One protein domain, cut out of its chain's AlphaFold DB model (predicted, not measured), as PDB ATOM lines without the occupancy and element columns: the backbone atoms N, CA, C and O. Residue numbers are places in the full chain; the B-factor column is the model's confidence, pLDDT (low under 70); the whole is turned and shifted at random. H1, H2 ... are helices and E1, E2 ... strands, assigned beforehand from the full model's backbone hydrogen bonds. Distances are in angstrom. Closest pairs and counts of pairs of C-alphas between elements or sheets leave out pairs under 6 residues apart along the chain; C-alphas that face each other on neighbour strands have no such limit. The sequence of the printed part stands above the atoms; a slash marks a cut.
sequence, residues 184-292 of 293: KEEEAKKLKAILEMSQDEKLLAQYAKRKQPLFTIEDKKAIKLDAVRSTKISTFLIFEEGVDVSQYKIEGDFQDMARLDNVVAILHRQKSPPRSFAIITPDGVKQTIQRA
ATOM      1  N   LYS A 184      14.790  -1.990  -3.043       74.12
ATOM      2  CA  LYS A 184      15.903  -2.843  -2.595       74.12
ATOM      3  C   LYS A 184      15.842  -4.238  -3.214       74.12
ATOM      4  O   LYS A 184      16.885  -4.818  -3.507       74.12
ATOM      5  N   GLU A 185      14.644  -4.775  -3.435       75.31
ATOM      6  CA  GLU A 185      14.469  -6.077  -4.084       75.31
ATOM      7  C   GLU A 185      14.877  -6.028  -5.567       75.31
ATOM      8  O   GLU A 185      15.549  -6.936  -6.065       75.31
ATOM      9  N   GLU A 186      14.521  -4.956  -6.282       82.31
ATOM     10  CA  GLU A 186      14.946  -4.754  -7.671       82.31
ATOM     11  C   GLU A 186      16.465  -4.598  -7.794       82.31
ATOM     12  O   GLU A 186      17.086  -5.237  -8.649       82.31
ATOM     13  N   GLU A 187      17.083  -3.801  -6.923       84.38
ATOM     14  CA  GLU A 187      18.534  -3.630  -6.901       84.38
ATOM     15  C   GLU A 187      19.263  -4.935  -6.545       84.38
ATOM     16  O   GLU A 187      20.270  -5.264  -7.175       84.38
ATOM     17  N   ALA A 188      18.715  -5.750  -5.637       78.69
ATOM     18  CA  ALA A 188      19.241  -7.081  -5.335       78.69
ATOM     19  C   ALA A 188      19.187  -8.025  -6.539       78.69
ATOM     20  O   ALA A 188      20.170  -8.711  -6.844       78.69
ATOM     21  N   LYS A 189      18.068  -8.031  -7.276       84.38
ATOM     22  CA  LYS A 189      17.930  -8.814  -8.514       84.38
ATOM     23  C   LYS A 189      18.939  -8.367  -9.571       84.38
ATOM     24  O   LYS A 189      19.591  -9.217 -10.181       84.38
ATOM     25  N   LYS A 190      19.119  -7.056  -9.767       89.44
ATOM     26  CA  LYS A 190      20.110  -6.519 -10.717       89.44
ATOM     27  C   LYS A 190      21.540  -6.853 -10.302       89.44
ATOM     28  O   LYS A 190      22.323  -7.302 -11.138       89.44
ATOM     29  N   LEU A 191      21.882  -6.675  -9.027       87.44
ATOM     30  CA  LEU A 191      23.209  -6.987  -8.497       87.44
ATOM     31  C   LEU A 191      23.540  -8.467  -8.717       87.44
ATOM     32  O   LEU A 191      24.605  -8.783  -9.252       87.44
ATOM     33  N   LYS A 192      22.594  -9.361  -8.402       84.62
ATOM     34  CA  LYS A 192      22.714 -10.801  -8.660       84.62
ATOM     35  C   LYS A 192      22.918 -11.098 -10.147       84.62
ATOM     36  O   LYS A 192      23.845 -11.822 -10.491       84.62
ATOM     37  N   ALA A 193      22.130 -10.487 -11.032       87.62
ATOM     38  CA  ALA A 193      22.271 -10.680 -12.475       87.62
ATOM     39  C   ALA A 193      23.646 -10.220 -13.000       87.62
ATOM     40  O   ALA A 193      24.281 -10.924 -13.791       87.62
ATOM     41  N   ILE A 194      24.145  -9.061 -12.549       85.94
ATOM     42  CA  ILE A 194      25.488  -8.578 -12.910       85.94
ATOM     43  C   ILE A 194      26.552  -9.550 -12.397       85.94
ATOM     44  O   ILE A 194      27.497  -9.865 -13.124       85.94
ATOM     45  N   LEU A 195      26.401 -10.047 -11.173       87.00
ATOM     46  CA  LEU A 195      27.339 -10.968 -10.547       87.00
ATOM     47  C   LEU A 195      27.411 -12.321 -11.265       87.00
ATOM     48  O   LEU A 195      28.513 -12.768 -11.580       87.00
ATOM     49  N   GLU A 196      26.265 -12.919 -11.591       88.62
ATOM     50  CA  GLU A 196      26.178 -14.172 -12.350       88.62
ATOM     51  C   GLU A 196      26.830 -14.028 -13.732       88.62
ATOM     52  O   GLU A 196      27.697 -14.823 -14.097       88.62
ATOM     53  N   MET A 197      26.523 -12.951 -14.469       86.50
ATOM     54  CA  MET A 197      27.191 -12.666 -15.748       86.50
ATOM     55  C   MET A 197      28.708 -12.535 -15.591       86.50
ATOM     56  O   MET A 197      29.468 -12.972 -16.451       86.50
ATOM     57  N   SER A 198      29.159 -11.927 -14.493       87.06
ATOM     58  CA  SER A 198      30.577 -11.682 -14.215       87.06
ATOM     59  C   SER A 198      31.367 -12.943 -13.877       87.06
ATOM     60  O   SER A 198      32.593 -12.874 -13.827       87.06
ATOM     61  N   GLN A 199      30.685 -14.059 -13.630       86.25
ATOM     62  CA  GLN A 199      31.276 -15.350 -13.277       86.25
ATOM     63  C   GLN A 199      31.069 -16.411 -14.356       86.25
ATOM     64  O   GLN A 199      31.697 -17.464 -14.298       86.25
ATOM     65  N   ASP A 200      30.225 -16.143 -15.352       89.31
ATOM     66  CA  ASP A 200      30.036 -17.035 -16.488       89.31
ATOM     67  C   ASP A 200      31.326 -17.110 -17.323       89.31
ATOM     68  O   ASP A 200      31.671 -16.205 -18.086       89.31
ATOM     69  N   GLU A 201      32.044 -18.225 -17.187       87.88
ATOM     70  CA  GLU A 201      33.295 -18.493 -17.898       87.88
ATOM     71  C   GLU A 201      33.132 -18.435 -19.419       87.88
ATOM     72  O   GLU A 201      34.002 -17.907 -20.122       87.88
ATOM     73  N   LYS A 202      32.005 -18.935 -19.946       90.69
ATOM     74  CA  LYS A 202      31.728 -18.925 -21.387       90.69
ATOM     75  C   LYS A 202      31.523 -17.500 -21.865       90.69
ATOM     76  O   LYS A 202      32.030 -17.133 -22.927       90.69
ATOM     77  N   LEU A 203      30.816 -16.687 -21.084       89.62
ATOM     78  CA  LEU A 203      30.625 -15.280 -21.394       89.62
ATOM     79  C   LEU A 203      31.950 -14.517 -21.313       89.62
ATOM     80  O   LEU A 203      32.298 -13.805 -22.251       89.62
ATOM     81  N   LEU A 204      32.733 -14.699 -20.249       86.06
ATOM     82  CA  LEU A 204      34.038 -14.051 -20.082       86.06
ATOM     83  C   LEU A 204      35.027 -14.420 -21.199       86.06
ATOM     84  O   LEU A 204      35.793 -13.556 -21.645       86.06
ATOM     85  N   ALA A 205      34.985 -15.659 -21.696       89.69
ATOM     86  CA  ALA A 205      35.797 -16.111 -22.823       89.69
ATOM     87  C   ALA A 205      35.492 -15.337 -24.121       89.69
ATOM     88  O   ALA A 205      36.416 -15.031 -24.878       89.69
ATOM     89  N   GLN A 206      34.240 -14.918 -24.351       92.19
ATOM     90  CA  GLN A 206      33.884 -14.066 -25.502       92.19
ATOM     91  C   GLN A 206      34.603 -12.709 -25.458       92.19
ATOM     92  O   GLN A 206      34.889 -12.110 -26.495       92.19
ATOM     93  N   TYR A 207      34.965 -12.248 -24.260       91.31
ATOM     94  CA  TYR A 207      35.700 -11.007 -24.039       91.31
ATOM     95  C   TYR A 207      37.197 -11.239 -23.811       91.31
ATOM     96  O   TYR A 207      37.875 -10.340 -23.318       91.31
ATOM     97  N   ALA A 208      37.761 -12.393 -24.198       86.31
ATOM     98  CA  ALA A 208      39.155 -12.756 -23.916       86.31
ATOM     99  C   ALA A 208      40.184 -11.672 -24.297       86.31
ATOM    100  O   ALA A 208      41.122 -11.439 -23.535       86.31
ATOM    101  N   LYS A 209      39.971 -10.962 -25.415       90.00
ATOM    102  CA  LYS A 209      40.856  -9.892 -25.922       90.00
ATOM    103  C   LYS A 209      40.809  -8.592 -25.112       90.00
ATOM    104  O   LYS A 209      41.644  -7.712 -25.307       90.00
ATOM    105  N   ARG A 210      39.820  -8.430 -24.233       89.94
ATOM    106  CA  ARG A 210      39.639  -7.219 -23.440       89.94
ATOM    107  C   ARG A 210      40.481  -7.281 -22.173       89.94
ATOM    108  O   ARG A 210      40.485  -8.289 -21.468       89.94
ATOM    109  N   LYS A 211      41.160  -6.180 -21.862       88.00
ATOM    110  CA  LYS A 211      41.849  -6.027 -20.582       88.00
ATOM    111  C   LYS A 211      40.827  -5.795 -19.473       88.00
ATOM    112  O   LYS A 211      39.875  -5.033 -19.648       88.00
ATOM    113  N   GLN A 212      41.038  -6.454 -18.343       89.81
ATOM    114  CA  GLN A 212      40.326  -6.144 -17.111       89.81
ATOM    115  C   GLN A 212      40.702  -4.716 -16.679       89.81
ATOM    116  O   GLN A 212      41.892  -4.395 -16.665       89.81
ATOM    117  N   PRO A 213      39.729  -3.839 -16.380       90.25
ATOM    118  CA  PRO A 213      40.025  -2.482 -15.965       90.25
ATOM    119  C   PRO A 213      40.625  -2.488 -14.559       90.25
ATOM    120  O   PRO A 213      40.097  -3.117 -13.640       90.25
ATOM    121  N   LEU A 214      41.719  -1.754 -14.403       90.19
ATOM    122  CA  LEU A 214      42.314  -1.435 -13.114       90.19
ATOM    123  C   LEU A 214      42.006   0.024 -12.814       90.19
ATOM    124  O   LEU A 214      42.055   0.857 -13.718       90.19
ATOM    125  N   PHE A 215      41.671   0.326 -11.567       89.56
ATOM    126  CA  PHE A 215      41.292   1.669 -11.156       89.56
ATOM    127  C   PHE A 215      42.233   2.181 -10.073       89.56
ATOM    128  O   PHE A 215      42.511   1.484  -9.096       89.56
ATOM    129  N   THR A 216      42.689   3.412 -10.257       86.44
ATOM    130  CA  THR A 216      43.456   4.175  -9.282       86.44
ATOM    131  C   THR A 216      42.494   5.080  -8.522       86.44
ATOM    132  O   THR A 216      41.701   5.809  -9.126       86.44
ATOM    133  N   ILE A 217      42.562   5.012  -7.195       88.56
ATOM    134  CA  ILE A 217      41.806   5.858  -6.270       88.56
ATOM    135  C   ILE A 217      42.835   6.574  -5.401       88.56
ATOM    136  O   ILE A 217      43.663   5.900  -4.791       88.56
ATOM    137  N   GLU A 218      42.805   7.907  -5.379       86.00
ATOM    138  CA  GLU A 218      43.783   8.711  -4.631       86.00
ATOM    139  C   GLU A 218      43.590   8.537  -3.125       86.00
ATOM    140  O   GLU A 218      44.535   8.185  -2.423       86.00
ATOM    141  N   ASP A 219      42.352   8.695  -2.648       88.31
ATOM    142  CA  ASP A 219      42.005   8.490  -1.247       88.31
ATOM    143  C   ASP A 219      40.800   7.556  -1.106       88.31
ATOM    144  O   ASP A 219      39.636   7.943  -1.211       88.31
ATOM    145  N   LYS A 220      41.097   6.275  -0.874       87.94
ATOM    146  CA  LYS A 220      40.076   5.260  -0.590       87.94
ATOM    147  C   LYS A 220      39.393   5.485   0.758       87.94
ATOM    148  O   LYS A 220      38.208   5.191   0.891       87.94
ATOM    149  N   LYS A 221      40.129   6.008   1.746       90.44
ATOM    150  CA  LYS A 221      39.634   6.180   3.115       90.44
ATOM    151  C   LYS A 221      38.628   7.319   3.193       90.44
ATOM    152  O   LYS A 221      37.622   7.178   3.878       90.44
ATOM    153  N   ALA A 222      38.849   8.396   2.436       89.19
ATOM    154  CA  ALA A 222      37.928   9.531   2.357       89.19
ATOM    155  C   ALA A 222      36.498   9.127   1.958       89.19
ATOM    156  O   ALA A 222      35.536   9.755   2.385       89.19
ATOM    157  N   ILE A 223      36.354   8.056   1.174       92.56
ATOM    158  CA  ILE A 223      35.055   7.541   0.724       92.56
ATOM    159  C   ILE A 223      34.667   6.207   1.367       92.56
ATOM    160  O   ILE A 223      33.663   5.622   0.963       92.56
ATOM    161  N   LYS A 224      35.432   5.727   2.359       92.31
ATOM    162  CA  LYS A 224      35.235   4.423   3.020       92.31
ATOM    163  C   LYS A 224      35.161   3.255   2.030       92.31
ATOM    164  O   LYS A 224      34.318   2.367   2.145       92.31
ATOM    165  N   LEU A 225      36.004   3.290   1.000       88.69
ATOM    166  CA  LEU A 225      36.091   2.244  -0.011       88.69
ATOM    167  C   LEU A 225      37.154   1.225   0.404       88.69
ATOM    168  O   LEU A 225      38.340   1.546   0.437       88.69
ATOM    169  N   ASP A 226      36.745  -0.014   0.654       89.81
ATOM    170  CA  ASP A 226      37.653  -1.098   1.027       89.81
ATOM    171  C   ASP A 226      38.365  -1.662  -0.215       89.81
ATOM    172  O   ASP A 226      39.597  -1.629  -0.351       89.81
ATOM    173  N   ALA A 227      37.583  -2.096  -1.208       88.94
ATOM    174  CA  ALA A 227      38.113  -2.774  -2.381       88.94
ATOM    175  C   ALA A 227      37.415  -2.392  -3.689       88.94
ATOM    176  O   ALA A 227      36.237  -2.056  -3.745       88.94
ATOM    177  N   VAL A 228      38.170  -2.513  -4.783       88.69
ATOM    178  CA  VAL A 228      37.638  -2.502  -6.148       88.69
ATOM    179  C   VAL A 228      38.020  -3.814  -6.803       88.69
ATOM    180  O   VAL A 228      39.200  -4.173  -6.857       88.69
ATOM    181  N   ARG A 229      37.021  -4.545  -7.288       88.69
ATOM    182  CA  ARG A 229      37.197  -5.800  -8.017       88.69
ATOM    183  C   ARG A 229      36.646  -5.619  -9.411       88.69
ATOM    184  O   ARG A 229      35.553  -5.110  -9.580       88.69
ATOM    185  N   SER A 230      37.381  -6.059 -10.413       90.25
ATOM    186  CA  SER A 230      36.945  -5.912 -11.797       90.25
ATOM    187  C   SER A 230      36.980  -7.255 -12.492       90.25
ATOM    188  O   SER A 230      37.827  -8.089 -12.203       90.25
ATOM    189  N   THR A 231      36.113  -7.428 -13.473       91.44
ATOM    190  CA  THR A 231      36.240  -8.437 -14.518       91.44
ATOM    191  C   THR A 231      36.368  -7.725 -15.861       91.44
ATOM    192  O   THR A 231      36.327  -6.495 -15.964       91.44
ATOM    193  N   LYS A 232      36.477  -8.486 -16.948       90.12
ATOM    194  CA  LYS A 232      36.469  -7.905 -18.296       90.12
ATOM    195  C   LYS A 232      35.151  -7.206 -18.633       90.12
ATOM    196  O   LYS A 232      35.140  -6.393 -19.554       90.12
ATOM    197  N   ILE A 233      34.059  -7.481 -17.920       92.69
ATOM    198  CA  ILE A 233      32.717  -6.986 -18.260       92.69
ATOM    199  C   ILE A 233      32.000  -6.254 -17.121       92.69
ATOM    200  O   ILE A 233      30.947  -5.676 -17.374       92.69
ATOM    201  N   SER A 234      32.555  -6.241 -15.911       93.06
ATOM    202  CA  SER A 234      31.960  -5.594 -14.736       93.06
ATOM    203  C   SER A 234      33.005  -5.058 -13.754       93.06
ATOM    204  O   SER A 234      34.163  -5.478 -13.778       93.06
ATOM    205  N   THR A 235      32.606  -4.108 -12.911       92.75
ATOM    206  CA  THR A 235      33.395  -3.565 -11.794       92.75
ATOM    207  C   THR A 235      32.536  -3.582 -10.537       92.75
ATOM    208  O   THR A 235      31.396  -3.147 -10.576       92.75
ATOM    209  N   PHE A 236      33.085  -4.041  -9.424       93.69
ATOM    210  CA  PHE A 236      32.466  -4.067  -8.108       93.69
ATOM    211  C   PHE A 236      33.249  -3.145  -7.179       93.69
ATOM    212  O   PHE A 236      34.465  -3.293  -7.022       93.69
ATOM    213  N   LEU A 237      32.548  -2.192  -6.581       92.62
ATOM    214  CA  LEU A 237      33.053  -1.309  -5.540       92.62
ATOM    215  C   LEU A 237      32.528  -1.847  -4.214       92.62
ATOM    216  O   LEU A 237      31.320  -2.005  -4.055       92.62
ATOM    217  N   ILE A 238      33.440  -2.165  -3.305       92.31
ATOM    218  CA  ILE A 238      33.142  -2.751  -2.003       92.31
ATOM    219  C   ILE A 238      33.529  -1.710  -0.966       92.31
ATOM    220  O   ILE A 238      34.703  -1.347  -0.853       92.31
ATOM    221  N   PHE A 239      32.534  -1.201  -0.258       92.12
ATOM    222  CA  PHE A 239      32.699  -0.213   0.795       92.12
ATOM    223  C   PHE A 239      32.874  -0.903   2.148       92.12
ATOM    224  O   PHE A 239      32.540  -2.081   2.308       92.12
ATOM    225  N   GLU A 240      33.423  -0.166   3.110       90.00
ATOM    226  CA  GLU A 240      33.553  -0.622   4.492       90.00
ATOM    227  C   GLU A 240      32.197  -1.067   5.060       90.00
ATOM    228  O   GLU A 240      31.125  -0.624   4.636       90.00
ATOM    229  N   GLU A 241      32.243  -1.968   6.035       80.94
ATOM    230  CA  GLU A 241      31.040  -2.469   6.685       80.94
ATOM    231  C   GLU A 241      30.245  -1.331   7.349       80.94
ATOM    232  O   GLU A 241      30.809  -0.412   7.946       80.94
ATOM    233  N   GLY A 242      28.918  -1.379   7.221       82.38
ATOM    234  CA  GLY A 242      28.023  -0.339   7.733       82.38
ATOM    235  C   GLY A 242      27.913   0.908   6.846       82.38
ATOM    236  O   GLY A 242      27.163   1.822   7.189       82.38
ATOM    237  N   VAL A 243      28.612   0.967   5.706       84.38
ATOM    238  CA  VAL A 243      28.386   2.005   4.691       84.38
ATOM    239  C   VAL A 243      27.135   1.673   3.887       84.38
ATOM    240  O   VAL A 243      27.082   0.649   3.215       84.38
ATOM    241  N   ASP A 244      26.154   2.571   3.919       87.88
ATOM    242  CA  ASP A 244      24.964   2.506   3.073       87.88
ATOM    243  C   ASP A 244      25.220   3.229   1.740       87.88
ATOM    244  O   ASP A 244      25.190   4.463   1.656       87.88
ATOM    245  N   VAL A 245      25.476   2.463   0.672       91.06
ATOM    246  CA  VAL A 245      25.796   3.025  -0.651       91.06
ATOM    247  C   VAL A 245      24.603   3.689  -1.339       91.06
ATOM    248  O   VAL A 245      24.792   4.385  -2.340       91.06
ATOM    249  N   SER A 246      23.381   3.527  -0.818       89.44
ATOM    250  CA  SER A 246      22.213   4.258  -1.328       89.44
ATOM    251  C   SER A 246      22.335   5.766  -1.081       89.44
ATOM    252  O   SER A 246      21.848   6.568  -1.876       89.44
ATOM    253  N   GLN A 247      23.081   6.157  -0.042       90.06
ATOM    254  CA  GLN A 247      23.336   7.554   0.315       90.06
ATOM    255  C   GLN A 247      24.467   8.183  -0.512       90.06
ATOM    256  O   GLN A 247      24.663   9.397  -0.488       90.06
ATOM    257  N   TYR A 248      25.223   7.369  -1.252       93.25
ATOM    258  CA  TYR A 248      26.329   7.822  -2.083       93.25
ATOM    259  C   TYR A 248      25.827   8.153  -3.490       93.25
ATOM    260  O   TYR A 248      25.042   7.422  -4.106       93.25
ATOM    261  N   LYS A 249      26.340   9.238  -4.070       94.31
ATOM    262  CA  LYS A 249      26.097   9.564  -5.477       94.31
ATOM    263  C   LYS A 249      27.278   9.097  -6.317       94.31
ATOM    264  O   LYS A 249      28.417   9.474  -6.072       94.31
ATOM    265  N   ILE A 250      26.994   8.282  -7.328       94.44
ATOM    266  CA  ILE A 250      28.005   7.718  -8.226       94.44
ATOM    267  C   ILE A 250      27.707   8.199  -9.640       94.44
ATOM    268  O   ILE A 250      26.627   7.938 -10.169       94.44
ATOM    269  N   GLU A 251      28.656   8.922 -10.230       92.50
ATOM    270  CA  GLU A 251      28.521   9.579 -11.532       92.50
ATOM    271  C   GLU A 251      29.528   8.995 -12.526       92.50
ATOM    272  O   GLU A 251      30.736   9.052 -12.299       92.50
ATOM    273  N   GLY A 252      29.049   8.476 -13.654       91.81
ATOM    274  CA  GLY A 252      29.897   7.959 -14.725       91.81
ATOM    275  C   GLY A 252      29.086   7.469 -15.923       91.81
ATOM    276  O   GLY A 252      27.871   7.301 -15.836       91.81
ATOM    277  N   ASP A 253      29.760   7.245 -17.053       90.12
ATOM    278  CA  ASP A 253      29.144   6.627 -18.234       90.12
ATOM    279  C   ASP A 253      29.129   5.106 -18.065       90.12
ATOM    280  O   ASP A 253      30.039   4.385 -18.488       90.12
ATOM    281  N   PHE A 254      28.104   4.628 -17.365       92.31
ATOM    282  CA  PHE A 254      27.876   3.210 -17.134       92.31
ATOM    283  C   PHE A 254      26.937   2.640 -18.205       92.31
ATOM    284  O   PHE A 254      26.138   3.351 -18.824       92.31
ATOM    285  N   GLN A 255      27.053   1.340 -18.477       91.06
ATOM    286  CA  GLN A 255      26.006   0.650 -19.231       91.06
ATOM    287  C   GLN A 255      24.816   0.387 -18.314       91.06
ATOM    288  O   GLN A 255      23.686   0.671 -18.690       91.06
ATOM    289  N   ASP A 256      25.106  -0.160 -17.138       93.56
ATOM    290  CA  ASP A 256      24.139  -0.435 -16.087       93.56
ATOM    291  C   ASP A 256      24.855  -0.420 -14.731       93.56
ATOM    292  O   ASP A 256      26.087  -0.545 -14.675       93.56
ATOM    293  N   MET A 257      24.105  -0.249 -13.650       94.38
ATOM    294  CA  MET A 257      24.632  -0.215 -12.290       94.38
ATOM    295  C   MET A 257      23.574  -0.696 -11.301       94.38
ATOM    296  O   MET A 257      22.411  -0.324 -11.416       94.38
ATOM    297  N   ALA A 258      24.014  -1.458 -10.304       92.94
ATOM    298  CA  ALA A 258      23.205  -1.862  -9.165       92.94
ATOM    299  C   ALA A 258      23.894  -1.493  -7.846       92.94
ATOM    300  O   ALA A 258      25.130  -1.470  -7.775       92.94
ATOM    301  N   ARG A 259      23.109  -1.213  -6.804       91.38
ATOM    302  CA  ARG A 259      23.580  -0.809  -5.474       91.38
ATOM    303  C   ARG A 259      22.826  -1.568  -4.394       91.38
ATOM    304  O   ARG A 259      21.609  -1.468  -4.310       91.38
ATOM    305  N   LEU A 260      23.547  -2.273  -3.532       85.06
ATOM    306  CA  LEU A 260      22.940  -2.959  -2.400       85.06
ATOM    307  C   LEU A 260      23.896  -2.960  -1.211       85.06
ATOM    308  O   LEU A 260      25.066  -3.307  -1.357       85.06
ATOM    309  N   ASP A 261      23.382  -2.554  -0.054       88.12
ATOM    310  CA  ASP A 261      24.115  -2.457   1.210       88.12
ATOM    311  C   ASP A 261      25.431  -1.676   1.077       88.12
ATOM    312  O   ASP A 261      25.401  -0.459   0.898       88.12
ATOM    313  N   ASN A 262      26.576  -2.362   1.134       90.81
ATOM    314  CA  ASN A 262      27.916  -1.789   1.008       90.81
ATOM    315  C   ASN A 262      28.579  -2.087  -0.351       90.81
ATOM    316  O   ASN A 262      29.796  -1.950  -0.491       90.81
ATOM    317  N   VAL A 263      27.818  -2.525  -1.358       91.44
ATOM    318  CA  VAL A 263      28.346  -2.950  -2.661       91.44
ATOM    319  C   VAL A 263      27.684  -2.196  -3.805       91.44
ATOM    320  O   VAL A 263      26.468  -2.017  -3.866       91.44
ATOM    321  N   VAL A 264      28.505  -1.800  -4.776       92.94
ATOM    322  CA  VAL A 264      28.047  -1.245  -6.051       92.94
ATOM    323  C   VAL A 264      28.609  -2.084  -7.183       92.94
ATOM    324  O   VAL A 264      29.824  -2.220  -7.315       92.94
ATOM    325  N   ALA A 265      27.732  -2.616  -8.025       93.81
ATOM    326  CA  ALA A 265      28.096  -3.344  -9.230       93.81
ATOM    327  C   ALA A 265      27.872  -2.456 -10.458       93.81
ATOM    328  O   ALA A 265      26.790  -1.919 -10.655       93.81
ATOM    329  N   ILE A 266      28.887  -2.312 -11.300       93.44
ATOM    330  CA  ILE A 266      28.859  -1.543 -12.545       93.44
ATOM    331  C   ILE A 266      29.046  -2.525 -13.694       93.44
ATOM    332  O   ILE A 266      30.058  -3.225 -13.764       93.44
ATOM    333  N   LEU A 267      28.093  -2.559 -14.620       94.69
ATOM    334  CA  LEU A 267      28.186  -3.349 -15.839       94.69
ATOM    335  C   LEU A 267      28.822  -2.514 -16.955       94.69
ATOM    336  O   LEU A 267      28.454  -1.365 -17.205       94.69
ATOM    337  N   HIS A 268      29.752  -3.126 -17.681       92.88
ATOM    338  CA  HIS A 268      30.380  -2.561 -18.875       92.88
ATOM    339  C   HIS A 268      30.581  -3.636 -19.946       92.88
ATOM    340  O   HIS A 268      31.611  -3.703 -20.611       92.88
ATOM    341  N   ARG A 269      29.616  -4.536 -20.122       91.56
ATOM    342  CA  ARG A 269      29.696  -5.648 -21.081       91.56
ATOM    343  C   ARG A 269      29.672  -5.178 -22.541       91.56
ATOM    344  O   ARG A 269      30.491  -5.619 -23.342       91.56
ATOM    345  N   GLN A 270      28.737  -4.298 -22.883       90.38
ATOM    346  CA  GLN A 270      28.488  -3.789 -24.235       90.38
ATOM    347  C   GLN A 270      29.228  -2.471 -24.517       90.38
ATOM    348  O   GLN A 270      29.597  -2.210 -25.658       90.38
ATOM    349  N   LYS A 271      29.489  -1.658 -23.485       89.94
ATOM    350  CA  LYS A 271      30.276  -0.412 -23.564       89.94
ATOM    351  C   LYS A 271      31.678  -0.611 -23.002       89.94
ATOM    352  O   LYS A 271      31.848  -1.444 -22.123       89.94
ATOM    353  N   SER A 272      32.684   0.155 -23.437       87.56
ATOM    354  CA  SER A 272      34.008   0.188 -22.779       87.56
ATOM    355  C   SER A 272      33.889   0.495 -21.277       87.56
ATOM    356  O   SER A 272      33.075   1.358 -20.955       87.56
ATOM    357  N   PRO A 273      34.692  -0.111 -20.367       89.19
ATOM    358  CA  PRO A 273      34.691   0.320 -18.975       89.19
ATOM    359  C   PRO A 273      34.990   1.816 -18.889       89.19
ATOM    360  O   PRO A 273      35.814   2.304 -19.682       89.19
ATOM    361  N   PRO A 274      34.359   2.528 -17.945       88.81
ATOM    362  CA  PRO A 274      34.503   3.969 -17.810       88.81
ATOM    363  C   PRO A 274      35.982   4.343 -17.672       88.81
ATOM    364  O   PRO A 274      36.755   3.654 -17.003       88.81
ATOM    365  N   ARG A 275      36.399   5.420 -18.349       91.62
ATOM    366  CA  ARG A 275      37.765   5.960 -18.206       91.62
ATOM    367  C   ARG A 275      37.959   6.606 -16.838       91.62
ATOM    368  O   ARG A 275      39.043   6.524 -16.274       91.62
ATOM    369  N   SER A 276      36.902   7.211 -16.317       93.12
ATOM    370  CA  SER A 276      36.816   7.718 -14.960       93.12
ATOM    371  C   SER A 276      35.358   7.766 -14.522       93.12
ATOM    372  O   SER A 276      34.446   7.743 -15.353       93.12
ATOM    373  N   PHE A 277      35.147   7.812 -13.216       94.62
ATOM    374  CA  PHE A 277      33.854   8.075 -12.598       94.62
ATOM    375  C   PHE A 277      34.079   8.727 -11.233       94.62
ATOM    376  O   PHE A 277      35.191   8.702 -10.704       94.62
ATOM    377  N   ALA A 278      33.047   9.353 -10.681       93.69
ATOM    378  CA  ALA A 278      33.112  10.016  -9.387       93.69
ATOM    379  C   ALA A 278      32.213   9.323  -8.367       93.69
ATOM    380  O   ALA A 278      31.117   8.875  -8.697       93.69
ATOM    381  N   ILE A 279      32.684   9.286  -7.125       95.25
ATOM    382  CA  ILE A 279      31.909   8.910  -5.948       95.25
ATOM    383  C   ILE A 279      31.819  10.148  -5.066       95.25
ATOM    384  O   ILE A 279      32.838  10.762  -4.752       95.25
ATOM    385  N   ILE A 280      30.601  10.528  -4.706       93.44
ATOM    386  CA  ILE A 280      30.300  11.657  -3.833       93.44
ATOM    387  C   ILE A 280      29.615  11.083  -2.598       93.44
ATOM    388  O   ILE A 280      28.570  10.436  -2.703       93.44
ATOM    389  N   THR A 281      30.239  11.282  -1.447       93.69
ATOM    390  CA  THR A 281      29.746  10.828  -0.147       93.69
ATOM    391  C   THR A 281      28.579  11.700   0.345       93.69
ATOM    392  O   THR A 281      28.360  12.794  -0.188       93.69
ATOM    393  N   PRO A 282      27.835  11.270   1.382       91.19
ATOM    394  CA  PRO A 282      26.728  12.052   1.943       91.19
ATOM    395  C   PRO A 282      27.148  13.419   2.510       91.19
ATOM    396  O   PRO A 282      26.367  14.366   2.491       91.19
ATOM    397  N   ASP A 283      28.392  13.544   2.980       92.56
ATOM    398  CA  ASP A 283      29.014  14.789   3.450       92.56
ATOM    399  C   ASP A 283      29.604  15.648   2.313       92.56
ATOM    400  O   ASP A 283      30.176  16.707   2.560       92.56
ATOM    401  N   GLY A 284      29.426  15.233   1.052       91.31
ATOM    402  CA  GLY A 284      29.800  16.004  -0.134       91.31
ATOM    403  C   GLY A 284      31.255  15.839  -0.579       91.31
ATOM    404  O   GLY A 284      31.677  16.511  -1.525       91.31
ATOM    405  N   VAL A 285      32.020  14.938   0.043       91.19
ATOM    406  CA  VAL A 285      33.385  14.613  -0.385       91.19
ATOM    407  C   VAL A 285      33.319  13.902  -1.732       91.19
ATOM    408  O   VAL A 285      32.725  12.834  -1.872       91.19
ATOM    409  N   LYS A 286      33.934  14.510  -2.749       92.06
ATOM    410  CA  LYS A 286      33.990  13.970  -4.109       92.06
ATOM    411  C   LYS A 286      35.354  13.351  -4.375       92.06
ATOM    412  O   LYS A 286      36.341  14.072  -4.482       92.06
ATOM    413  N   GLN A 287      35.381  12.042  -4.601       92.12
ATOM    414  CA  GLN A 287      36.567  11.328  -5.059       92.12
ATOM    415  C   GLN A 287      36.408  10.910  -6.519       92.12
ATOM    416  O   GLN A 287      35.423  10.276  -6.903       92.12
ATOM    417  N   THR A 288      37.404  11.245  -7.341       91.88
ATOM    418  CA  THR A 288      37.475  10.756  -8.722       91.88
ATOM    419  C   THR A 288      38.257   9.451  -8.755       91.88
ATOM    420  O   THR A 288      39.342   9.348  -8.183       91.88
ATOM    421  N   ILE A 289      37.702   8.462  -9.448       91.31
ATOM    422  CA  ILE A 289      38.326   7.173  -9.716       91.31
ATOM    423  C   ILE A 289      38.715   7.143 -11.186       91.31
ATOM    424  O   ILE A 289      37.877   7.368 -12.061       91.31
ATOM    425  N   GLN A 290      39.990   6.879 -11.465       91.50
ATOM    426  CA  GLN A 290      40.529   6.867 -12.824       91.50
ATOM    427  C   GLN A 290      40.956   5.462 -13.217       91.50
ATOM    428  O   GLN A 290      41.582   4.747 -12.437       91.50
ATOM    429  N   ARG A 291      40.634   5.052 -14.442       91.19
ATOM    430  CA  ARG A 291      41.120   3.792 -14.991       91.19
ATOM    431  C   ARG A 291      42.603   3.940 -15.319       91.19
ATOM    432  O   ARG A 291      42.980   4.866 -16.034       91.19
ATOM    433  N   ALA A 292      43.418   3.016 -14.826       84.12
ATOM    434  CA  ALA A 292      44.823   2.933 -15.185       84.12
ATOM    435  C   ALA A 292      44.983   2.773 -16.717       84.12
ATOM    436  O   ALA A 292      44.094   2.192 -17.362       84.12
TER     437      ALA A 292
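AT A GLANCE: This is residues 184 to 292 of the 293 residues of an uncharacterized protein of Pelistega suis (UniProt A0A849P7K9). Two four-stranded antiparallel sheets stand partly face to face, like a loose sandwich, and the long helix H1 packs slantwise on the face of the sheet E2 E3 E6 E5 that is turned away from the sheet E1 E8 E7 E4. The short helix H2 turns off from the far end of H1. The printed part has 109 residues, with two named helices followed by eight named strands, E1 to E8; the sheet orders are E1 E8 E7 E4 and E2 E3 E6 E5, and the class is mixed, helices and strands. It is compact, with a radius of gyration of the C-alphas of 13.5 A, and spans 41 by 33 by 21 A.

IN THESE COORDINATES: H1, residues 184 to 199, begins at C-alpha 184 (15.903, -2.843, -2.595) and is 22.5 A long. H2 is residues 201 to 206. E1 is residues 215 to 217. E2, residues 225 to 230, is 14.4 A long, and E3, residues 234 to 239, is 16.5 A long, ending at C-alpha 239 (32.699, -0.213, 0.795). E4 is residues 249 to 251. E5, residues 256 to 260, is 14.0 A long and E6, residues 263 to 267, is 13.2 A long. E7, residues 276 to 280, is 13.5 A long. E8, residues 286 to 291, is 16.5 A long and ends at C-alpha 291 (41.120, 3.792, -14.991).

HOW THE PARTS SIT: H1 and the sheet E2 E3 E6 E5 make two layers, a helix on one face of a sheet. The height of H1 over the sheet is 7.8 A; it lies over E5 and E6 and only just over E3, where 3 of its C-alphas fall. On the local plane it stands at 59 degrees to E5, only just slantwise to the strands; the closest C-alphas of H1 and E5 are those of Leu 191 and Ala 258, 5.2 A apart. H1 and H2 are close but not clearly touching, with C-alphas 197 and 203 at 7.1 A, and about perpendicular at 73 degrees. In both helices every O i to N i+4 pair is within hydrogen-bond range. E2 and E3 form a hairpin, with N 236 and O 229 at 2.7 A. E3 and E6 are antiparallel, with N 266 and O 235 at 2.7 A. E5 and E6 form a hairpin, with N 258 and O 265 at 2.8 A. In the other sheet, N 216 of E1 and O 290 of E8 are 2.8 A apart, N 289 and O 277 of the hairpin E7 and E8 are 2.8 A apart, and N 280 of E7 and O 249 of E4 are 2.8 A apart. The closest C-alphas of E1 and E2 are those of Phe 215 and Val 228, 7.5 A apart. E3 and E7 are apart.

THE WHOLE: The two C-alphas farthest apart, those of Lys 202 and Asp 283, are 42.0 A apart. The printed part has no cut and no long link. Its mean pLDDT is 89.7, and no printed residue is under 70.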